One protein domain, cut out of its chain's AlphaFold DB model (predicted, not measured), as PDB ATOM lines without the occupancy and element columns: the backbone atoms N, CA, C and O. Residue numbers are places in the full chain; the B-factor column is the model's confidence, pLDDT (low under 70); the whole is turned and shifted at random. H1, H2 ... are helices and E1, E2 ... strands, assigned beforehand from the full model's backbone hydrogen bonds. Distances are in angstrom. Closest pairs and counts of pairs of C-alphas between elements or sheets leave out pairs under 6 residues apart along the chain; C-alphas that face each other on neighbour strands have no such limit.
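This is residues 15 to 170 of the 445 residues of the protein "interleukin-17 receptor D-like" of Notothenia coriiceps (black rockcod) (UniProt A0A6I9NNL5). Two twisted sheets stack face to face as a sandwich, one of five strands and one of three, with the strands of the two sheets running in nearly the same line. The hairpin of E4 and E5 bends sharply, and its far part folds across one end of the sandwich. The small helices lie outside the sandwich: H1 lies beyond the edge at E1, where residues 24 to 30 stick out, and H2 and H3 form a small pair beyond one end. The printed part has 156 residues, with three named helices and eight named strands in the order E1 H1 H2 H3 E2 E3 E4 E5 E6 E7 E8; the sheets run E1 E5 E4 E7 E8 and E2 E3 E6, both antiparallel. The class is mixed, helices and strands, and the whole is compact, with a radius of gyration of the C-alphas of 16.2 A and spans of 51 by 40 by 27 A.

E1, residues 15 to 17, begins at C-alpha 15 at (-17.958, -36.781, -4.856). H1 is residues 19 to 26, 10.6 A long, H2 residues 42 to 47 and H3 residues 51 to 54. E2, residues 62 to 69, is 21.4 A long, and E3, residues 76 to 84, is 27.0 A. E4, residues 89 to 102, measures 30.1 A from C-alpha 89 at (-7.175, -49.628, -15.854) to C-alpha 102, and bends by 109 degrees at residue 92. E5, residues 108 to 122, measures 32.0 A and bends by 93 degrees at residue 117. E6 is residues 135 to 139, 11.4 A long, and E7 residues 143 to 151, 26.2 A. E8, residues 161 to 167, measures 20.0 A and ends at C-alpha 167 at (-37.052, -51.907, -17.888).

In the strongly twisted sheet of five, E1 and E8 are the edge strands. E1 and E5 are antiparallel at 136 degrees, with N 17 and O 112 within hydrogen-bond range at 2.8 A. The hairpin E4 and E5 stands at 170 degrees, with N 98 and O 111 at 2.9 A and, past the bends, N 90 and O 121 at 2.9 A. E4 and E7 have N 99 and O 147 at 2.9 A, and the hairpin E7 and E8 has N 146 and O 164 at 2.9 A. In the other sheet, also strongly twisted, the hairpin E2 and E3 has N 67 and O 80 at 2.9 A, and E3 and E6 have N 77 and O 138 at 2.8 A. The sandwich, two sheets face to face, has its facing parts 9.1 A centre to centre, with the strands of one sheet at 22 degrees to those of the other. Across it, the closest C-alphas of E2 and E8 are those of Asn 62 and Arg 162, 6.7 A apart. Residues 82 to 83 of E3 also pair antiparallel with residues 130 to 131. H2 and H3 touch, their closest C-alphas being those of Cys 42 and Cys 54, 5.7 A apart. H1 touches no helix, and the three helices are not on either sheet. Every O i to N i+4 pair is within hydrogen-bond range in H1 and H2; H3 is too short for one.

The two C-alphas farthest apart, those of Asp 50 and Ser 74, are 51.7 A apart. The printed part has no cut. The links H1 to H2, 15 residues, and E5 to E6, 12 residues, are long. The mean pLDDT of the printed part is 77.9; 51 residues are under 70, among them residues 19 to 58 and 154 to 158.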
ATOM      1  N   CYS A  15     -16.910 -37.729  -5.254       73.88
ATOM      2  CA  CYS A  15     -17.958 -36.781  -4.856       73.88
ATOM      3  C   CYS A  15     -18.860 -36.388  -6.017       73.88
ATOM      4  O   CYS A  15     -18.383 -36.096  -7.115       73.88
ATOM      5  N   ARG A  16     -20.169 -36.314  -5.758       80.06
ATOM      6  CA  ARG A  16     -21.137 -35.795  -6.725       80.06
ATOM      7  C   ARG A  16     -20.989 -34.286  -6.881       80.06
ATOM      8  O   ARG A  16     -20.929 -33.558  -5.897       80.06
ATOM      9  N   ILE A  17     -21.011 -33.835  -8.128       72.31
ATOM     10  CA  ILE A  17     -21.036 -32.426  -8.500       72.31
ATOM     11  C   ILE A  17     -22.475 -31.997  -8.749       72.31
ATOM     12  O   ILE A  17     -23.194 -32.577  -9.569       72.31
ATOM     13  N   THR A  18     -22.894 -30.953  -8.048       70.75
ATOM     14  CA  THR A  18     -24.207 -30.340  -8.222       70.75
ATOM     15  C   THR A  18     -24.139 -29.159  -9.186       70.75
ATOM     16  O   THR A  18     -23.082 -28.594  -9.469       70.75
ATOM     17  N   ARG A  19     -25.301 -28.717  -9.676       66.31
ATOM     18  CA  ARG A  19     -25.399 -27.496 -10.490       66.31
ATOM     19  C   ARG A  19     -24.897 -26.255  -9.735       66.31
ATOM     20  O   ARG A  19     -24.362 -25.346 -10.363       66.31
ATOM     21  N   ALA A  20     -25.069 -26.212  -8.412       66.75
ATOM     22  CA  ALA A  20     -24.565 -25.117  -7.588       66.75
ATOM     23  C   ALA A  20     -23.030 -25.091  -7.582       66.75
ATOM     24  O   ALA A  20     -22.445 -24.023  -7.739       66.75
ATOM     25  N   ASP A  21     -22.388 -26.259  -7.504       65.31
ATOM     26  CA  ASP A  21     -20.926 -26.375  -7.531       65.31
ATOM     27  C   ASP A  21     -20.352 -25.893  -8.867       65.31
ATOM     28  O   ASP A  21     -19.410 -25.103  -8.891       65.31
ATOM     29  N   VAL A  22     -20.972 -26.290  -9.986       61.94
ATOM     30  CA  VAL A  22     -20.576 -25.834 -11.332       61.94
ATOM     31  C   VAL A  22     -20.713 -24.317 -11.463       61.94
ATOM     32  O   VAL A  22     -19.806 -23.658 -11.971       61.94
ATOM     33  N   LYS A  23     -21.828 -23.749 -10.981       61.22
ATOM     34  CA  LYS A  23     -22.073 -22.301 -11.024       61.22
ATOM     35  C   LYS A  23     -21.018 -21.531 -10.227       61.22
ATOM     36  O   LYS A  23     -20.512 -20.523 -10.710       61.22
ATOM     37  N   THR A  24     -20.683 -22.016  -9.034       62.41
ATOM     38  CA  THR A  24     -19.667 -21.411  -8.164       62.41
ATOM     39  C   THR A  24     -18.269 -21.504  -8.776       62.41
ATOM     40  O   THR A  24     -17.521 -20.535  -8.724       62.41
ATOM     41  N   ALA A  25     -17.914 -22.645  -9.376       56.31
ATOM     42  CA  ALA A  25     -16.570 -22.889  -9.896       56.31
ATOM     43  C   ALA A  25     -16.293 -22.215 -11.249       56.31
ATOM     44  O   ALA A  25     -15.183 -21.743 -11.478       56.31
ATOM     45  N   LEU A  26     -17.274 -22.192 -12.156       55.75
ATOM     46  CA  LEU A  26     -17.072 -21.744 -13.538       55.75
ATOM     47  C   LEU A  26     -17.742 -20.402 -13.867       55.75
ATOM     48  O   LEU A  26     -17.510 -19.860 -14.941       55.75
ATOM     49  N   GLY A  27     -18.597 -19.865 -12.991       46.78
ATOM     50  CA  GLY A  27     -19.251 -18.566 -13.200       46.78
ATOM     51  C   GLY A  27     -20.265 -18.512 -14.356       46.78
ATOM     52  O   GLY A  27     -20.813 -17.446 -14.634       46.78
ATOM     53  N   PHE A  28     -20.554 -19.632 -15.031       53.47
ATOM     54  CA  PHE A  28     -21.515 -19.685 -16.136       53.47
ATOM     55  C   PHE A  28     -22.965 -19.750 -15.622       53.47
ATOM     56  O   PHE A  28     -23.328 -20.619 -14.830       53.47
ATOM     57  N   ASN A  29     -23.824 -18.852 -16.117       51.91
ATOM     58  CA  ASN A  29     -25.252 -18.783 -15.766       51.91
ATOM     59  C   ASN A  29     -26.177 -19.550 -16.731       51.91
ATOM     60  O   ASN A  29     -27.393 -19.562 -16.532       51.91
ATOM     61  N   SER A  30     -25.648 -20.165 -17.787       46.25
ATOM     62  CA  SER A  30     -26.443 -20.420 -18.990       46.25
ATOM     63  C   SER A  30     -26.271 -21.817 -19.575       46.25
ATOM     64  O   SER A  30     -25.789 -21.922 -20.685       46.25
ATOM     65  N   PHE A  31     -26.730 -22.870 -18.887       51.97
ATOM     66  CA  PHE A  31     -27.156 -24.123 -19.543       51.97
ATOM     67  C   PHE A  31     -28.283 -24.780 -18.728       51.97
ATOM     68  O   PHE A  31     -28.058 -25.624 -17.858       51.97
ATOM     69  N   LYS A  32     -29.533 -24.353 -18.963       47.72
ATOM     70  CA  LYS A  32     -30.711 -24.964 -18.315       47.72
ATOM     71  C   LYS A  32     -30.934 -26.415 -18.768       47.72
ATOM     72  O   LYS A  32     -31.427 -27.197 -17.956       47.72
ATOM     73  N   GLU A  33     -30.515 -26.766 -19.983       44.28
ATOM     74  CA  GLU A  33     -30.853 -28.026 -20.668       44.28
ATOM     75  C   GLU A  33     -29.959 -29.228 -20.305       44.28
ATOM     76  O   GLU A  33     -30.450 -30.349 -20.282       44.28
ATOM     77  N   PHE A  34     -28.696 -29.027 -19.911       46.75
ATOM     78  CA  PHE A  34     -27.749 -30.128 -19.629       46.75
ATOM     79  C   PHE A  34     -27.662 -30.553 -18.144       46.75
ATOM     80  O   PHE A  34     -26.862 -31.409 -17.761       46.75
ATOM     81  N   GLY A  35     -28.484 -29.975 -17.261       54.81
ATOM     82  CA  GLY A  35     -28.426 -30.301 -15.829       54.81
ATOM     83  C   GLY A  35     -27.079 -29.923 -15.186       54.81
ATOM     84  O   GLY A  35     -26.604 -28.806 -15.377       54.81
ATOM     85  N   SER A  36     -26.508 -30.826 -14.377       54.44
ATOM     86  CA  SER A  36     -25.150 -30.736 -13.796       54.44
ATOM     87  C   SER A  36     -24.105 -31.547 -14.576       54.44
ATOM     88  O   SER A  36     -22.972 -31.676 -14.122       54.44
ATOM     89  N   CYS A  37     -24.480 -32.114 -15.725       66.19
ATOM     90  CA  CYS A  37     -23.598 -32.901 -16.571       66.19
ATOM     91  C   CYS A  37     -23.316 -32.137 -17.849       66.19
ATOM     92  O   CYS A  37     -24.039 -32.257 -18.834       66.19
ATOM     93  N   ILE A  38     -22.254 -31.350 -17.828       61.50
ATOM     94  CA  ILE A  38     -21.651 -30.887 -19.067       61.50
ATOM     95  C   ILE A  38     -20.615 -31.966 -19.396       61.50
ATOM     96  O   ILE A  38     -19.649 -32.096 -18.636       61.50
ATOM     97  N   PRO A  39     -20.831 -32.818 -20.418       56.22
ATOM     98  CA  PRO A  39     -19.757 -33.661 -20.904       56.22
ATOM     99  C   PRO A  39     -18.720 -32.691 -21.441       56.22
ATOM    100  O   PRO A  39     -18.990 -31.946 -22.375       56.22
ATOM    101  N   TRP A  40     -17.583 -32.616 -20.770       60.38
ATOM    102  CA  TRP A  40     -16.511 -31.755 -21.213       60.38
ATOM    103  C   TRP A  40     -15.502 -32.617 -21.963       60.38
ATOM    104  O   TRP A  40     -14.815 -33.431 -21.324       60.38
ATOM    105  N   PRO A  41     -15.407 -32.475 -23.291       64.25
ATOM    106  CA  PRO A  41     -14.355 -33.110 -24.055       64.25
ATOM    107  C   PRO A  41     -12.983 -32.810 -23.468       64.25
ATOM    108  O   PRO A  41     -12.690 -31.673 -23.075       64.25
ATOM    109  N   CYS A  42     -12.117 -33.822 -23.418       67.06
ATOM    110  CA  CYS A  42     -10.752 -33.620 -22.946       67.06
ATOM    111  C   CYS A  42     -10.052 -32.520 -23.758       67.06
ATOM    112  O   CYS A  42      -9.413 -31.631 -23.188       67.06
ATOM    113  N   PHE A  43     -10.216 -32.552 -25.083       64.25
ATOM    114  CA  PHE A  43      -9.563 -31.619 -25.996       64.25
ATOM    115  C   PHE A  43     -10.040 -30.176 -25.813       64.25
ATOM    116  O   PHE A  43      -9.215 -29.259 -25.812       64.25
ATOM    117  N   GLU A  44     -11.334 -29.966 -25.560       60.97
ATOM    118  CA  GLU A  44     -11.882 -28.633 -25.292       60.97
ATOM    119  C   GLU A  44     -11.378 -28.043 -23.968       60.97
ATOM    120  O   GLU A  44     -11.096 -26.844 -23.895       60.97
ATOM    121  N   LEU A  45     -11.222 -28.872 -22.928       61.66
ATOM    122  CA  LEU A  45     -10.788 -28.411 -21.605       61.66
ATOM    123  C   LEU A  45      -9.276 -28.265 -21.451       61.66
ATOM    124  O   LEU A  45      -8.798 -27.330 -20.805       61.66
ATOM    125  N   LEU A  46      -8.528 -29.254 -21.934       61.84
ATOM    126  CA  LEU A  46      -7.118 -29.459 -21.590       61.84
ATOM    127  C   LEU A  46      -6.228 -29.546 -22.830       61.84
ATOM    128  O   LEU A  46      -5.072 -29.132 -22.756       61.84
ATOM    129  N   GLY A  47      -6.773 -29.984 -23.969       58.22
ATOM    130  CA  GLY A  47      -6.010 -30.190 -25.204       58.22
ATOM    131  C   GLY A  47      -5.326 -28.931 -25.743       58.22
ATOM    132  O   GLY A  47      -4.269 -29.030 -26.353       58.22
ATOM    133  N   LYS A  48      -5.858 -27.731 -25.460       60.31
ATOM    134  CA  LYS A  48      -5.211 -26.458 -25.845       60.31
ATOM    135  C   LYS A  48      -3.940 -26.141 -25.055       60.31
ATOM    136  O   LYS A  48      -3.119 -25.365 -25.533       60.31
ATOM    137  N   LYS A  49      -3.809 -26.663 -23.829       61.75
ATOM    138  CA  LYS A  49      -2.633 -26.430 -22.973       61.75
ATOM    139  C   LYS A  49      -1.564 -27.488 -23.198       61.75
ATOM    140  O   LYS A  49      -0.389 -27.148 -23.232       61.75
ATOM    141  N   ASP A  50      -1.986 -28.740 -23.334       63.44
ATOM    142  CA  ASP A  50      -1.109 -29.865 -23.628       63.44
ATOM    143  C   ASP A  50      -1.920 -30.969 -24.338       63.44
ATOM    144  O   ASP A  50      -2.725 -31.655 -23.695       63.44
ATOM    145  N   PRO A  51      -1.739 -31.136 -25.661       64.62
ATOM    146  CA  PRO A  51      -2.435 -32.152 -26.446       64.62
ATOM    147  C   PRO A  51      -2.175 -33.584 -25.960       64.62
ATOM    148  O   PRO A  51      -3.050 -34.439 -26.099       64.62
ATOM    149  N   GLN A  52      -1.018 -33.854 -25.340       62.69
ATOM    150  CA  GLN A  52      -0.649 -35.201 -24.891       62.69
ATOM    151  C   GLN A  52      -1.494 -35.681 -23.705       62.69
ATOM    152  O   GLN A  52      -1.657 -36.885 -23.509       62.69
ATOM    153  N   ILE A  53      -2.111 -34.764 -22.947       64.06
ATOM    154  CA  ILE A  53      -3.002 -35.111 -21.827       64.06
ATOM    155  C   ILE A  53      -4.225 -35.898 -22.315       64.06
ATOM    156  O   ILE A  53      -4.741 -36.747 -21.589       64.06
ATOM    157  N   CYS A  54      -4.687 -35.645 -23.539       65.31
ATOM    158  CA  CYS A  54      -5.876 -36.285 -24.103       65.31
ATOM    159  C   CYS A  54      -5.562 -37.507 -24.978       65.31
ATOM    160  O   CYS A  54      -6.472 -38.253 -25.326       65.31
ATOM    161  N   GLN A  55      -4.278 -37.771 -25.236       61.59
ATOM    162  CA  GLN A  55      -3.775 -38.947 -25.950       61.59
ATOM    163  C   GLN A  55      -3.556 -40.132 -24.989       61.59
ATOM    164  O   GLN A  55      -2.468 -40.699 -24.897       61.59
ATOM    165  N   HIS A  56      -4.577 -40.492 -24.212       61.25
ATOM    166  CA  HIS A  56      -4.545 -41.684 -23.362       61.25
ATOM    167  C   HIS A  56      -5.694 -42.620 -23.729       61.25
ATOM    168  O   HIS A  56      -6.824 -42.184 -23.953       61.25
ATOM    169  N   TYR A  57      -5.407 -43.921 -23.786       59.44
ATOM    170  CA  TYR A  57      -6.433 -44.915 -24.059       59.44
ATOM    171  C   TYR A  57      -7.342 -45.081 -22.836       59.44
ATOM    172  O   TYR A  57      -6.911 -45.548 -21.779       59.44
ATOM    173  N   VAL A  58      -8.622 -44.736 -22.988       63.81
ATOM    174  CA  VAL A  58      -9.655 -44.995 -21.979       63.81
ATOM    175  C   VAL A  58     -10.608 -46.040 -22.520       63.81
ATOM    176  O   VAL A  58     -11.555 -45.742 -23.245       63.81
ATOM    177  N   HIS A  59     -10.393 -47.290 -22.127       71.19
ATOM    178  CA  HIS A  59     -11.449 -48.278 -22.276       71.19
ATOM    179  C   HIS A  59     -12.601 -47.929 -21.321       71.19
ATOM    180  O   HIS A  59     -12.377 -47.547 -20.169       71.19
ATOM    181  N   GLY A  60     -13.841 -48.068 -21.787       78.12
ATOM    182  CA  GLY A  60     -15.016 -47.729 -20.998       78.12
ATOM    183  C   GLY A  60     -15.164 -48.556 -19.710       78.12
ATOM    184  O   GLY A  60     -14.574 -49.642 -19.579       78.12
ATOM    185  N   PRO A  61     -15.972 -48.069 -18.751       87.25
ATOM    186  CA  PRO A  61     -16.366 -48.826 -17.565       87.25
ATOM    187  C   PRO A  61     -16.957 -50.199 -17.916       87.25
ATOM    188  O   PRO A  61     -17.530 -50.398 -18.988       87.25
ATOM    189  N   ASN A  62     -16.857 -51.162 -17.004       88.12
ATOM    190  CA  ASN A  62     -17.431 -52.496 -17.170       88.12
ATOM    191  C   ASN A  62     -18.447 -52.806 -16.058       88.12
ATOM    192  O   ASN A  62     -18.617 -52.046 -15.104       88.12
ATOM    193  N   ASN A  63     -19.170 -53.917 -16.223       91.25
ATOM    194  CA  ASN A  63     -20.175 -54.404 -15.271       91.25
ATOM    195  C   ASN A  63     -21.167 -53.326 -14.805       91.25
ATOM    196  O   ASN A  63     -21.391 -53.164 -13.611       91.25
ATOM    197  N   VAL A  64     -21.755 -52.584 -15.750       94.25
ATOM    198  CA  VAL A  64     -22.838 -51.648 -15.427       94.25
ATOM    199  C   VAL A  64     -24.065 -52.452 -14.999       94.25
ATOM    200  O   VAL A  64     -24.631 -53.216 -15.789       94.25
ATOM    201  N   GLU A  65     -24.463 -52.295 -13.746       95.81
ATOM    202  CA  GLU A  65     -25.576 -52.981 -13.101       95.81
ATOM    203  C   GLU A  65     -26.586 -51.968 -12.559       95.81
ATOM    204  O   GLU A  65     -26.241 -50.846 -12.193       95.81
ATOM    205  N   VAL A  66     -27.860 -52.357 -12.579       96.88
ATOM    206  CA  VAL A  66     -28.986 -51.530 -12.139       96.88
ATOM    207  C   VAL A  66     -29.654 -52.252 -10.982       96.88
ATOM    208  O   VAL A  66     -30.124 -53.379 -11.140       96.88
ATOM    209  N   GLU A  67     -29.675 -51.605  -9.826       95.88
ATOM    210  CA  GLU A  67     -30.283 -52.106  -8.598       95.88
ATOM    211  C   GLU A  67     -31.538 -51.279  -8.296       95.88
ATOM    212  O   GLU A  67     -31.484 -50.049  -8.251       95.88
ATOM    213  N   PHE A  68     -32.674 -51.941  -8.080       94.50
ATOM    214  CA  PHE A  68     -33.897 -51.268  -7.642       94.50
ATOM    215  C   PHE A  68     -33.837 -50.982  -6.147       94.50
ATOM    216  O   PHE A  68     -33.577 -51.875  -5.339       94.50
ATOM    217  N   VAL A  69     -34.134 -49.741  -5.776       93.44
ATOM    218  CA  VAL A  69     -34.267 -49.339  -4.380       93.44
ATOM    219  C   VAL A  69     -35.686 -49.656  -3.917       93.44
ATOM    220  O   VAL A  69     -36.677 -49.356  -4.592       93.44
ATOM    221  N   ASN A  70     -35.791 -50.293  -2.753       86.06
ATOM    222  CA  ASN A  70     -37.078 -50.535  -2.119       86.06
ATOM    223  C   ASN A  70     -37.579 -49.233  -1.498       86.06
ATOM    224  O   ASN A  70     -37.079 -48.795  -0.466       86.06
ATOM    225  N   GLU A  71     -38.576 -48.630  -2.137       81.56
ATOM    226  CA  GLU A  71     -39.208 -47.393  -1.690       81.56
ATOM    227  C   GLU A  71     -40.724 -47.568  -1.565       81.56
ATOM    228  O   GLU A  71     -41.314 -48.344  -2.322       81.56
ATOM    229  N   PRO A  72     -41.373 -46.831  -0.644       81.19
ATOM    230  CA  PRO A  72     -42.809 -46.946  -0.402       81.19
ATOM    231  C   PRO A  72     -43.674 -46.367  -1.532       81.19
ATOM    232  O   PRO A  72     -44.883 -46.589  -1.537       81.19
ATOM    233  N   ASN A  73     -43.094 -45.620  -2.478       87.25
ATOM    234  CA  ASN A  73     -43.846 -45.021  -3.574       87.25
ATOM    235  C   ASN A  73     -44.378 -46.097  -4.534       87.25
ATOM    236  O   ASN A  73     -43.599 -46.794  -5.182       87.25
ATOM    237  N   SER A  74     -45.702 -46.200  -4.657       87.00
ATOM    238  CA  SER A  74     -46.372 -47.170  -5.526       87.00
ATOM    239  C   SER A  74     -46.395 -46.785  -7.006       87.00
ATOM    240  O   SER A  74     -46.712 -47.631  -7.834       87.00
ATOM    241  N   GLU A  75     -46.096 -45.540  -7.371       88.44
ATOM    242  CA  GLU A  75     -46.307 -45.043  -8.742       88.44
ATOM    243  C   GLU A  75     -45.039 -44.985  -9.594       88.44
ATOM    244  O   GLU A  75     -45.117 -44.918 -10.820       88.44
ATOM    245  N   SER A  76     -43.865 -45.013  -8.968       92.75
ATOM    246  CA  SER A  76     -42.593 -44.893  -9.675       92.75
ATOM    247  C   SER A  76     -41.481 -45.646  -8.975       92.75
ATOM    248  O   SER A  76     -41.521 -45.840  -7.762       92.75
ATOM    249  N   ASP A  77     -40.499 -46.092  -9.746       94.50
ATOM    250  CA  ASP A  77     -39.298 -46.754  -9.266       94.50
ATOM    251  C   ASP A  77     -38.146 -45.786  -9.027       94.50
ATOM    252  O   ASP A  77     -38.040 -44.727  -9.645       94.50
ATOM    253  N   THR A  78     -37.255 -46.218  -8.142       95.12
ATOM    254  CA  THR A  78     -35.972 -45.580  -7.896       95.12
ATOM    255  C   THR A  78     -34.883 -46.615  -8.094       95.12
ATOM    256  O   THR A  78     -35.009 -47.755  -7.637       95.12
ATOM    257  N   ILE A  79     -33.821 -46.231  -8.797       95.81
ATOM    258  CA  ILE A  79     -32.705 -47.127  -9.100       95.81
ATOM    259  C   ILE A  79     -31.372 -46.539  -8.659       95.81
ATOM    260  O   ILE A  79     -31.192 -45.324  -8.637       95.81
ATOM    261  N   VAL A  80     -30.416 -47.413  -8.376       95.62
ATOM    262  CA  VAL A  80     -29.001 -47.080  -8.215       95.62
ATOM    263  C   VAL A  80     -28.218 -47.831  -9.279       95.62
ATOM    264  O   VAL A  80     -28.462 -49.008  -9.540       95.62
ATOM    265  N   VAL A  81     -27.276 -47.138  -9.906       96.56
ATOM    266  CA  VAL A  81     -26.416 -47.707 -10.938       96.56
ATOM    267  C   VAL A  81     -25.072 -48.014 -10.305       96.56
ATOM    268  O   VAL A  81     -24.475 -47.138  -9.680       96.56
ATOM    269  N   SER A  82     -24.583 -49.236 -10.470       95.00
ATOM    270  CA  SER A  82     -23.245 -49.633 -10.048       95.00
ATOM    271  C   SER A  82     -22.392 -50.019 -11.253       95.00
ATOM    272  O   SER A  82     -22.901 -50.449 -12.286       95.00
ATOM    273  N   TRP A  83     -21.085 -49.793 -11.165       93.81
ATOM    274  CA  TRP A  83     -20.145 -50.158 -12.224       93.81
ATOM    275  C   TRP A  83     -18.756 -50.404 -11.660       93.81
ATOM    276  O   TRP A  83     -18.433 -50.053 -10.522       93.81
ATOM    277  N   LYS A  84     -17.908 -50.993 -12.494       89.88
ATOM    278  CA  LYS A  84     -16.485 -51.170 -12.238       89.88
ATOM    279  C   LYS A  84     -15.679 -50.385 -13.288       89.88
ATOM    280  O   LYS A  84     -16.157 -50.164 -14.405       89.88
ATOM    281  N   PRO A  85     -14.477 -49.890 -12.947       84.88
ATOM    282  CA  PRO A  85     -13.572 -49.297 -13.924       84.88
ATOM    283  C   PRO A  85     -13.179 -50.300 -15.004       84.88
ATOM    284  O   PRO A  85     -13.332 -51.508 -14.839       84.88
ATOM    285  N   SER A  86     -12.579 -49.798 -16.081       82.69
ATOM    286  CA  SER A  86     -11.944 -50.647 -17.085       82.69
ATOM    287  C   SER A  86     -11.063 -51.731 -16.453       82.69
ATOM    288  O   SER A  86     -10.277 -51.471 -15.536       82.69
ATOM    289  N   TYR A  87     -11.153 -52.947 -16.992       79.31
ATOM    290  CA  TYR A  87     -10.302 -54.068 -16.586       79.31
ATOM    291  C   TYR A  87      -8.826 -53.843 -16.926       79.31
ATOM    292  O   TYR A  87      -7.953 -54.370 -16.242       79.31
ATOM    293  N   TYR A  88      -8.561 -53.008 -17.928       73.81
ATOM    294  CA  TYR A  88      -7.227 -52.568 -18.310       73.81
ATOM    295  C   TYR A  88      -6.670 -51.456 -17.408       73.81
ATOM    296  O   TYR A  88      -5.477 -51.173 -17.436       73.81
ATOM    297  N   GLY A  89      -7.509 -50.855 -16.564       70.56
ATOM    298  CA  GLY A  89      -7.175 -49.628 -15.854       70.56
ATOM    299  C   GLY A  89      -7.478 -48.375 -16.675       70.56
ATOM    300  O   GLY A  89      -7.861 -48.451 -17.844       70.56
ATOM    301  N   ILE A  90      -7.382 -47.221 -16.017       72.44
ATOM    302  CA  ILE A  90      -7.641 -45.899 -16.597       72.44
ATOM    303  C   ILE A  90      -6.572 -44.942 -16.073       72.44
ATOM    304  O   ILE A  90      -6.495 -44.706 -14.865       72.44
ATOM    305  N   ALA A  91      -5.752 -44.400 -16.969       68.00
ATOM    306  CA  ALA A  91      -4.829 -43.319 -16.642       68.00
ATOM    307  C   ALA A  91      -5.578 -41.978 -16.623       68.00
ATOM    308  O   ALA A  91      -6.522 -41.794 -17.385       68.00
ATOM    309  N   PHE A  92      -5.160 -41.046 -15.762       69.69
ATOM    310  CA  PHE A  92      -5.693 -39.672 -15.725       69.69
ATOM    311  C   PHE A  92      -7.215 -39.560 -15.507       69.69
ATOM    312  O   PHE A  92      -7.863 -38.625 -15.980       69.69
ATOM    313  N   LEU A  93      -7.783 -40.472 -14.718       75.81
ATOM    314  CA  LEU A  93      -9.184 -40.455 -14.325       75.81
ATOM    315  C   LEU A  93      -9.485 -39.258 -13.413       75.81
ATOM    316  O   LEU A  93      -8.930 -39.109 -12.321       75.81
ATOM    317  N   ARG A  94     -10.433 -38.432 -13.852       77.81
ATOM    318  CA  ARG A  94     -10.977 -37.303 -13.086       77.81
ATOM    319  C   ARG A  94     -12.339 -37.587 -12.486       77.81
ATOM    320  O   ARG A  94     -12.719 -36.930 -11.521       77.81
ATOM    321  N   GLY A  95     -13.065 -38.564 -13.016       82.81
ATOM    322  CA  GLY A  95     -14.399 -38.863 -12.529       82.81
ATOM    323  C   GLY A  95     -15.187 -39.803 -13.420       82.81
ATOM    324  O   GLY A  95     -14.657 -40.387 -14.363       82.81
ATOM    325  N   PHE A  96     -16.475 -39.905 -13.119       86.75
ATOM    326  CA  PHE A  96     -17.443 -40.653 -13.904       86.75
ATOM    327  C   PHE A  96     -18.697 -39.819 -14.122       86.75
ATOM    328  O   PHE A  96     -19.146 -39.098 -13.230       86.75
ATOM    329  N   GLN A  97     -19.293 -39.973 -15.295       88.62
ATOM    330  CA  GLN A  97     -20.620 -39.460 -15.595       88.62
ATOM    331  C   GLN A  97     -21.571 -40.639 -15.805       88.62
ATOM    332  O   GLN A  97     -21.258 -41.582 -16.532       88.62
ATOM    333  N   VAL A  98     -22.735 -40.561 -15.161       92.50
ATOM    334  CA  VAL A  98     -23.816 -41.545 -15.259       92.50
ATOM    335  C   VAL A  98     -25.045 -40.832 -15.806       92.50
ATOM    336  O   VAL A  98     -25.586 -39.944 -15.145       92.50
ATOM    337  N   SER A  99     -25.487 -41.208 -17.001       91.75
ATOM    338  CA  SER A  99     -26.713 -40.697 -17.611       91.75
ATOM    339  C   SER A  99     -27.778 -41.780 -17.719       91.75
ATOM    340  O   SER A  99     -27.487 -42.957 -17.923       91.75
ATOM    341  N   LEU A 100     -29.028 -41.359 -17.575       93.88
ATOM    342  CA  LEU A 100     -30.225 -42.173 -17.679       93.88
ATOM    343  C   LEU A 100     -31.146 -41.529 -18.715       93.88
ATOM    344  O   LEU A 100     -31.530 -40.370 -18.567       93.88
ATOM    345  N   GLN A 101     -31.504 -42.281 -19.749       92.38
ATOM    346  CA  GLN A 101     -32.353 -41.817 -20.841       92.38
ATOM    347  C   GLN A 101     -33.567 -42.733 -20.989       92.38
ATOM    348  O   GLN A 101     -33.413 -43.951 -21.073       92.38
ATOM    349  N   ALA A 102     -34.768 -42.159 -21.035       92.94
ATOM    350  CA  ALA A 102     -35.979 -42.909 -21.358       92.94
ATOM    351  C   ALA A 102     -36.005 -43.260 -22.850       92.94
ATOM    352  O   ALA A 102     -35.856 -42.384 -23.704       92.94
ATOM    353  N   LEU A 103     -36.222 -44.534 -23.174       91.88
ATOM    354  CA  LEU A 103     -36.360 -44.977 -24.559       91.88
ATOM    355  C   LEU A 103     -37.757 -44.606 -25.073       91.88
ATOM    356  O   LEU A 103     -38.761 -44.923 -24.439       91.88
ATOM    357  N   GLY A 104     -37.821 -43.913 -26.212       82.31
ATOM    358  CA  GLY A 104     -39.085 -43.436 -26.794       82.31
ATOM    359  C   GLY A 104     -39.640 -42.146 -26.174       82.31
ATOM    360  O   GLY A 104     -40.758 -41.755 -26.497       82.31
ATOM    361  N   GLY A 105     -38.873 -41.467 -25.313       76.31
ATOM    362  CA  GLY A 105     -39.241 -40.179 -24.722       76.31
ATOM    363  C   GLY A 105     -38.090 -39.170 -24.716       76.31
ATOM    364  O   GLY A 105     -36.987 -39.454 -25.173       76.31
ATOM    365  N   SER A 106     -38.350 -37.979 -24.171       75.00
ATOM    366  CA  SER A 106     -37.360 -36.899 -24.007       75.00
ATOM    367  C   SER A 106     -36.764 -36.819 -22.596       75.00
ATOM    368  O   SER A 106     -35.948 -35.942 -22.317       75.00
ATOM    369  N   SER A 107     -37.176 -37.707 -21.685       82.44
ATOM    370  CA  SER A 107     -36.687 -37.697 -20.305       82.44
ATOM    371  C   SER A 107     -35.217 -38.116 -20.253       82.44
ATOM    372  O   SER A 107     -34.847 -39.211 -20.685       82.44
ATOM    373  N   PHE A 108     -34.395 -37.225 -19.704       87.62
ATOM    374  CA  PHE A 108     -32.966 -37.407 -19.517       87.62
ATOM    375  C   PHE A 108     -32.578 -36.937 -18.114       87.62
ATOM    376  O   PHE A 108     -32.918 -35.828 -17.700       87.62
ATOM    377  N   ALA A 109     -31.848 -37.775 -17.387       89.12
ATOM    378  CA  ALA A 109     -31.269 -37.443 -16.096       89.12
ATOM    379  C   ALA A 109     -29.779 -37.767 -16.110       89.12
ATOM    380  O   ALA A 109     -29.341 -38.712 -16.762       89.12
ATOM    381  N   CYS A 110     -28.984 -36.993 -15.381       88.06
ATOM    382  CA  CYS A 110     -27.554 -37.228 -15.327       88.06
ATOM    383  C   CYS A 110     -26.950 -36.826 -13.984       88.06
ATOM    384  O   CYS A 110     -27.400 -35.881 -13.332       88.06
ATOM    385  N   GLN A 111     -25.927 -37.572 -13.579       89.25
ATOM    386  CA  GLN A 111     -25.125 -37.332 -12.394       89.25
ATOM    387  C   GLN A 111     -23.641 -37.339 -12.775       89.25
ATOM    388  O   GLN A 111     -23.166 -38.239 -13.471       89.25
ATOM    389  N   LEU A 112     -22.919 -36.318 -12.316       85.19
ATOM    390  CA  LEU A 112     -21.488 -36.146 -12.530       85.19
ATOM    391  C   LEU A 112     -20.769 -36.343 -11.201       85.19
ATOM    392  O   LEU A 112     -21.145 -35.726 -10.205       85.19
ATOM    393  N   PHE A 113     -19.721 -37.155 -11.199       84.88
ATOM    394  CA  PHE A 113     -18.926 -37.426 -10.014       84.88
ATOM    395  C   PHE A 113     -17.450 -37.229 -10.301       84.88
ATOM    396  O   PHE A 113     -16.942 -37.777 -11.277       84.88
ATOM    397  N   LEU A 114     -16.758 -36.491  -9.438       79.75
ATOM    398  CA  LEU A 114     -15.344 -36.174  -9.595       79.75
ATOM    399  C   LEU A 114     -14.531 -36.660  -8.397       79.75
ATOM    400  O   LEU A 114     -15.003 -36.677  -7.257       79.75
ATOM    401  N   PHE A 115     -13.287 -37.031  -8.673       76.12
ATOM    402  CA  PHE A 115     -12.278 -37.283  -7.654       76.12
ATOM    403  C   PHE A 115     -11.651 -35.960  -7.205       76.12
ATOM    404  O   PHE A 115     -11.489 -35.031  -7.996       76.12
ATOM    405  N   HIS A 116     -11.247 -35.880  -5.936       68.69
ATOM    406  CA  HIS A 116     -10.587 -34.682  -5.400       68.69
ATOM    407  C   HIS A 116      -9.198 -34.427  -6.022       68.69
ATOM    408  O   HIS A 116      -8.707 -33.299  -6.036       68.69
ATOM    409  N   ARG A 117      -8.548 -35.476  -6.537       67.31
ATOM    410  CA  ARG A 117      -7.249 -35.425  -7.222       67.31
ATOM    411  C   ARG A 117      -7.320 -36.266  -8.490       67.31
ATOM    412  O   ARG A 117      -8.142 -37.174  -8.572       67.31
ATOM    413  N   ASN A 118      -6.435 -35.999  -9.448       66.25
ATOM    414  CA  ASN A 118      -6.280 -36.875 -10.608       66.25
ATOM    415  C   ASN A 118      -5.814 -38.252 -10.124       66.25
ATOM    416  O   ASN A 118      -4.814 -38.346  -9.408       66.25
ATOM    417  N   LEU A 119      -6.537 -39.299 -10.513       70.31
ATOM    418  CA  LEU A 119      -6.206 -40.674 -10.165       70.31
ATOM    419  C   LEU A 119      -5.821 -41.448 -11.421       70.31
ATOM    420  O   LEU A 119      -6.414 -41.271 -12.477       70.31
ATOM    421  N   SER A 120      -4.864 -42.358 -11.291       71.44
ATOM    422  CA  SER A 120      -4.663 -43.421 -12.273       71.44
ATOM    423  C   SER A 120      -5.071 -44.723 -11.606       71.44
ATOM    424  O   SER A 120      -4.501 -45.101 -10.583       71.44
ATOM    425  N   LEU A 121      -6.094 -45.381 -12.149       72.75
ATOM    426  CA  LEU A 121      -6.572 -46.665 -11.652       72.75
ATOM    427  C   LEU A 121      -5.826 -47.781 -12.393       72.75
ATOM    428  O   LEU A 121      -6.126 -48.016 -13.564       72.75
ATOM    429  N   PRO A 122      -4.871 -48.485 -11.761       70.31
ATOM    430  CA  PRO A 122      -4.222 -49.628 -12.391       70.31
ATOM    431  C   PRO A 122      -5.203 -50.798 -12.549       70.31
ATOM    432  O   PRO A 122      -6.190 -50.905 -11.817       70.31
ATOM    433  N   ALA A 123      -4.881 -51.746 -13.433       72.56
ATOM    434  CA  ALA A 123      -5.679 -52.959 -13.647       72.56
ATOM    435  C   ALA A 123      -5.949 -53.760 -12.352       72.56
ATOM    436  O   ALA A 123      -6.988 -54.409 -12.222       72.56
ATOM    437  N   SER A 124      -5.072 -53.677 -11.343       69.81
ATOM    438  CA  SER A 124      -5.285 -54.297 -10.024       69.81
ATOM    439  C   SER A 124      -6.503 -53.742  -9.268       69.81
ATOM    440  O   SER A 124      -7.089 -54.456  -8.454       69.81
ATOM    441  N   GLN A 125      -6.924 -52.510  -9.566       70.12
ATOM    442  CA  GLN A 125      -8.081 -51.840  -8.967       70.12
ATOM    443  C   GLN A 125      -9.365 -51.978  -9.802       70.12
ATOM    444  O   GLN A 125     -10.414 -51.473  -9.401       70.12
ATOM    445  N   SER A 126      -9.335 -52.729 -10.909       72.94
ATOM    446  CA  SER A 126     -10.504 -52.997 -11.770       72.94
ATOM    447  C   SER A 126     -11.669 -53.705 -11.065       72.94
ATOM    448  O   SER A 126     -12.782 -53.758 -11.581       72.94
ATOM    449  N   LYS A 127     -11.435 -54.262  -9.870       77.62
ATOM    450  CA  LYS A 127     -12.471 -54.917  -9.060       77.62
ATOM    451  C   LYS A 127     -13.278 -53.951  -8.190       77.62
ATOM    452  O   LYS A 127     -14.300 -54.371  -7.652       77.62
ATOM    453  N   ARG A 128     -12.833 -52.699  -8.031       83.94
ATOM    454  CA  ARG A 128     -13.523 -51.699  -7.207       83.94
ATOM    455  C   ARG A 128     -14.880 -51.357  -7.822       83.94
ATOM    456  O   ARG A 128     -14.959 -51.112  -9.019       83.94
ATOM    457  N   VAL A 129     -15.924 -51.331  -6.999       89.25
ATOM    458  CA  VAL A 129     -17.290 -51.001  -7.424       89.25
ATOM    459  C   VAL A 129     -17.607 -49.564  -7.029       89.25
ATOM    460  O   VAL A 129     -17.430 -49.186  -5.873       89.25
ATOM    461  N   TYR A 130     -18.080 -48.786  -7.995       89.31
ATOM    462  CA  TYR A 130     -18.606 -47.437  -7.815       89.31
ATOM    463  C   TYR A 130     -20.127 -47.474  -7.939       89.31
ATOM    464  O   TYR A 130     -20.670 -48.361  -8.603       89.31
ATOM    465  N   LYS A 131     -20.809 -46.537  -7.279       92.06
ATOM    466  CA  LYS A 131     -22.270 -46.423  -7.295       92.06
ATOM    467  C   LYS A 131     -22.690 -44.976  -7.522       92.06
ATOM    468  O   LYS A 131     -22.010 -44.061  -7.063       92.06
ATOM    469  N   SER A 132     -23.803 -44.792  -8.223       92.88
ATOM    470  CA  SER A 132     -24.457 -43.498  -8.382       92.88
ATOM    471  C   SER A 132     -25.295 -43.158  -7.150       92.88
ATOM    472  O   SER A 132     -25.609 -44.030  -6.336       92.88
ATOM    473  N   ASP A 133     -25.754 -41.912  -7.070       90.56
ATOM    474  CA  ASP A 133     -26.886 -41.589  -6.215       90.56
ATOM    475  C   ASP A 133     -28.158 -42.189  -6.833       90.56
ATOM    476  O   ASP A 133     -28.201 -42.443  -8.050       90.56
ATOM    477  N   PRO A 134     -29.217 -42.390  -6.034       92.62
ATOM    478  CA  PRO A 134     -30.484 -42.871  -6.552       92.62
ATOM    479  C   PRO A 134     -31.045 -41.950  -7.647       92.62
ATOM    480  O   PRO A 134     -31.028 -40.723  -7.517       92.62
ATOM    481  N   PHE A 135     -31.556 -42.542  -8.724       93.00
ATOM    482  CA  PHE A 135     -32.398 -41.876  -9.716       93.00
ATOM    483  C   PHE A 135     -33.858 -42.170  -9.370       93.00
ATOM    484  O   PHE A 135     -34.303 -43.291  -9.630       93.00
ATOM    485  N   PRO A 136     -34.586 -41.226  -8.751       92.75
ATOM    486  CA  PRO A 136     -35.965 -41.453  -8.358       92.75
ATOM    487  C   PRO A 136     -36.945 -41.117  -9.477       92.75
ATOM    488  O   PRO A 136     -36.630 -40.371 -10.406       92.75
ATOM    489  N   GLY A 137     -38.178 -41.597  -9.328       92.00
ATOM    490  CA  GLY A 137     -39.296 -41.125 -10.138       92.00
ATOM    491  C   GLY A 137     -39.348 -41.715 -11.543       92.00
ATOM    492  O   GLY A 137     -39.837 -41.046 -12.446       92.00
ATOM    493  N   LEU A 138     -38.863 -42.942 -11.745       93.31
ATOM    494  CA  LEU A 138     -38.986 -43.651 -13.018       93.31
ATOM    495  C   LEU A 138     -40.409 -44.226 -13.150       93.31
ATOM    496  O   LEU A 138     -40.772 -45.086 -12.344       93.31
ATOM    497  N   PRO A 139     -41.228 -43.792 -14.128       92.69
ATOM    498  CA  PRO A 139     -42.514 -44.421 -14.402       92.69
ATOM    499  C   PRO A 139     -42.411 -45.941 -14.564       92.69
ATOM    500  O   PRO A 139     -41.495 -46.437 -15.217       92.69
ATOM    501  N   LEU A 140     -43.379 -46.667 -14.002       92.19
ATOM    502  CA  LEU A 140     -43.448 -48.129 -14.081       92.19
ATOM    503  C   LEU A 140     -43.657 -48.620 -15.520       92.19
ATOM    504  O   LEU A 140     -44.286 -47.946 -16.338       92.19
ATOM    505  N   GLY A 141     -43.135 -49.809 -15.822       90.12
ATOM    506  CA  GLY A 141     -43.244 -50.449 -17.138       90.12
ATOM    507  C   GLY A 141     -42.553 -49.694 -18.281       90.12
ATOM    508  O   GLY A 141     -42.793 -49.996 -19.447       90.12
ATOM    509  N   SER A 142     -41.706 -48.712 -17.969       92.62
ATOM    510  CA  SER A 142     -40.968 -47.910 -18.952       92.62
ATOM    511  C   SER A 142     -39.552 -48.441 -19.174       92.62
ATOM    512  O   SER A 142     -38.922 -48.964 -18.246       92.62
ATOM    513  N   GLN A 143     -39.052 -48.290 -20.403       95.44
ATOM    514  CA  GLN A 143     -37.712 -48.716 -20.809       95.44
ATOM    515  C   GLN A 143     -36.714 -47.561 -20.748       95.44
ATOM    516  O   GLN A 143     -37.012 -46.435 -21.146       95.44
ATOM    517  N   TYR A 144     -35.501 -47.864 -20.300       96.06
ATOM    518  CA  TYR A 144     -34.429 -46.896 -20.129       96.06
ATOM    519  C   TYR A 144     -33.100 -47.445 -20.637       96.06
ATOM    520  O   TYR A 144     -32.848 -48.650 -20.594       96.06
ATOM    521  N   ALA A 145     -32.224 -46.537 -21.055       95.62
ATOM    522  CA  ALA A 145     -30.807 -46.791 -21.246       95.62
ATOM    523  C   ALA A 145     -30.020 -46.046 -20.167       95.62
ATOM    524  O   ALA A 145     -30.168 -44.833 -20.001       95.62
ATOM    525  N   VAL A 146     -29.181 -46.775 -19.433       95.81
ATOM    526  CA  VAL A 146     -28.181 -46.183 -18.544       95.81
ATOM    527  C   VAL A 146     -26.824 -46.212 -19.224       95.81
ATOM    528  O   VAL A 146     -26.407 -47.253 -19.730       95.81
ATOM    529  N   THR A 147     -26.121 -45.086 -19.219       93.06
ATOM    530  CA  THR A 147     -24.790 -44.953 -19.809       93.06
ATOM    531  C   THR A 147     -23.809 -44.434 -18.770       93.06
ATOM    532  O   THR A 147     -24.033 -43.397 -18.151       93.06
ATOM    533  N   VAL A 148     -22.704 -45.156 -18.594       92.12
ATOM    534  CA  VAL A 148     -21.600 -44.760 -17.716       92.12
ATOM    535  C   VAL A 148     -20.369 -44.478 -18.565       92.12
ATOM    536  O   VAL A 148     -19.972 -45.307 -19.388       92.12
ATOM    537  N   MET A 149     -19.751 -43.322 -18.347       87.69
ATOM    538  CA  MET A 149     -18.521 -42.901 -19.018       87.69
ATOM    539  C   MET A 149     -17.476 -42.454 -17.995       87.69
ATOM    540  O   MET A 149     -17.810 -41.863 -16.965       87.69
ATOM    541  N   ALA A 150     -16.212 -42.760 -18.276       84.19
ATOM    542  CA  ALA A 150     -15.078 -42.247 -17.517       84.19
ATOM    543  C   ALA A 150     -14.672 -40.867 -18.049       84.19
ATOM    544  O   ALA A 150     -14.846 -40.580 -19.232       84.19
ATOM    545  N   LEU A 151     -14.156 -40.013 -17.166       79.19
ATOM    546  CA  LEU A 151     -13.751 -38.647 -17.494       79.19
ATOM    547  C   LEU A 151     -12.245 -38.450 -17.295       79.19
ATOM    548  O   LEU A 151     -11.712 -38.954 -16.300       79.19
ATOM    549  N   PRO A 152     -11.585 -37.637 -18.140       71.44
ATOM    550  CA  PRO A 152     -12.157 -36.841 -19.237       71.44
ATOM    551  C   PRO A 152     -12.508 -37.697 -20.471       71.44
ATOM    552  O   PRO A 152     -11.957 -38.778 -20.632       71.44
ATOM    553  N   VAL A 153     -13.440 -37.238 -21.317       70.69
ATOM    554  CA  VAL A 153     -13.876 -37.993 -22.511       70.69
ATOM    555  C   VAL A 153     -12.832 -37.836 -23.622       70.69
ATOM    556  O   VAL A 153     -12.607 -36.699 -24.053       70.69
ATOM    557  N   PRO A 154     -12.193 -38.921 -24.095       67.00
ATOM    558  CA  PRO A 154     -11.258 -38.845 -25.203       67.00
ATOM    559  C   PRO A 154     -12.022 -39.170 -26.495       67.00
ATOM    560  O   PRO A 154     -12.254 -40.327 -26.836       67.00
ATOM    561  N   GLU A 155     -12.482 -38.120 -27.174       63.75
ATOM    562  CA  GLU A 155     -13.442 -38.197 -28.290       63.75
ATOM    563  C   GLU A 155     -12.959 -39.022 -29.489       63.75
ATOM    564  O   GLU A 155     -13.772 -39.532 -30.251       63.75
ATOM    565  N   GLU A 156     -11.644 -39.177 -29.635       61.84
ATOM    566  CA  GLU A 156     -11.012 -39.923 -30.725       61.84
ATOM    567  C   GLU A 156     -11.168 -41.447 -30.591       61.84
ATOM    568  O   GLU A 156     -10.937 -42.176 -31.554       61.84
ATOM    569  N   TRP A 157     -11.557 -41.954 -29.414       63.47
ATOM    570  CA  TRP A 157     -11.625 -43.392 -29.158       63.47
ATOM    571  C   TRP A 157     -13.048 -43.923 -29.224       63.47
ATOM    572  O   TRP A 157     -13.978 -43.371 -28.643       63.47
ATOM    573  N   GLU A 158     -13.218 -45.087 -29.840       61.75
ATOM    574  CA  GLU A 158     -14.457 -45.848 -29.725       61.75
ATOM    575  C   GLU A 158     -14.508 -46.580 -28.367       61.75
ATOM    576  O   GLU A 158     -13.493 -47.040 -27.842       61.75
ATOM    577  N   ARG A 159     -15.712 -46.770 -27.804       72.00
ATOM    578  CA  ARG A 159     -15.972 -47.585 -26.586       72.00
ATOM    579  C   ARG A 159     -15.509 -46.987 -25.243       72.00
ATOM    580  O   ARG A 159     -15.363 -47.727 -24.268       72.00
ATOM    581  N   PHE A 160     -15.369 -45.666 -25.137       77.06
ATOM    582  CA  PHE A 160     -15.091 -44.961 -23.868       77.06
ATOM    583  C   PHE A 160     -16.258 -44.986 -22.857       77.06
ATOM    584  O   PHE A 160     -16.106 -44.605 -21.693       77.06
ATOM    585  N   TYR A 161     -17.437 -45.442 -23.285       86.25
ATOM    586  CA  TYR A 161     -18.627 -45.572 -22.452       86.25
ATOM    587  C   TYR A 161     -19.196 -46.989 -22.501       86.25
ATOM    588  O   TYR A 161     -18.975 -47.757 -23.442       86.25
ATOM    589  N   ARG A 162     -19.993 -47.319 -21.487       90.06
ATOM    590  CA  ARG A 162     -20.796 -48.537 -21.458       90.06
ATOM    591  C   ARG A 162     -22.251 -48.179 -21.237       90.06
ATOM    592  O   ARG A 162     -22.584 -47.531 -20.251       90.06
ATOM    593  N   SER A 163     -23.097 -48.630 -22.159       92.31
ATOM    594  CA  SER A 163     -24.545 -48.486 -22.059       92.31
ATOM    595  C   SER A 163     -25.208 -49.828 -21.749       92.31
ATOM    596  O   SER A 163     -24.724 -50.883 -22.178       92.31
ATOM    597  N   ARG A 164     -26.296 -49.796 -20.981       94.50
ATOM    598  CA  ARG A 164     -27.142 -50.950 -20.672       94.50
ATOM    599  C   ARG A 164     -28.606 -50.535 -20.707       94.50
ATOM    600  O   ARG A 164     -29.003 -49.597 -20.021       94.50
ATOM    601  N   ASN A 165     -29.410 -51.292 -21.444       96.19
ATOM    602  CA  ASN A 165     -30.857 -51.115 -21.450       96.19
ATOM    603  C   ASN A 165     -31.487 -51.924 -20.313       96.19
ATOM    604  O   ASN A 165     -31.048 -53.041 -20.020       96.19
ATOM    605  N   PHE A 166     -32.514 -51.368 -19.682       95.75
ATOM    606  CA  PHE A 166     -33.316 -52.051 -18.674       95.75
ATOM    607  C   PHE A 166     -34.756 -51.530 -18.688       95.75
ATOM    608  O   PHE A 166     -35.035 -50.440 -19.188       95.75
ATOM    609  N   SER A 167     -35.666 -52.311 -18.114       95.50
ATOM    610  CA  SER A 167     -37.052 -51.907 -17.888       95.50
ATOM    611  C   SER A 167     -37.274 -51.706 -16.399       95.50
ATOM    612  O   SER A 167     -36.819 -52.519 -15.595       95.50
ATOM    613  N   SER A 168     -37.969 -50.633 -16.035       94.69
ATOM    614  CA  SER A 168     -38.546 -50.492 -14.693       94.69
ATOM    615  C   SER A 168     -39.573 -51.598 -14.427       94.69
ATOM    616  O   SER A 168     -40.082 -52.217 -15.368       94.69
ATOM    617  N   ARG A 169     -39.884 -51.856 -13.153       93.44
ATOM    618  CA  ARG A 169     -40.881 -52.871 -12.795       93.44
ATOM    619  C   ARG A 169     -42.247 -52.481 -13.346       93.44
ATOM    620  O   ARG A 169     -42.598 -51.301 -13.393       93.44
ATOM    621  N   SER A 170     -43.037 -53.471 -13.738       91.62
ATOM    622  CA  SER A 170     -44.464 -53.288 -14.016       91.62
ATOM    623  C   SER A 170     -45.230 -52.918 -12.740       91.62
ATOM    624  O   SER A 170     -44.750 -53.127 -11.617       91.62
TER     625      SER A 170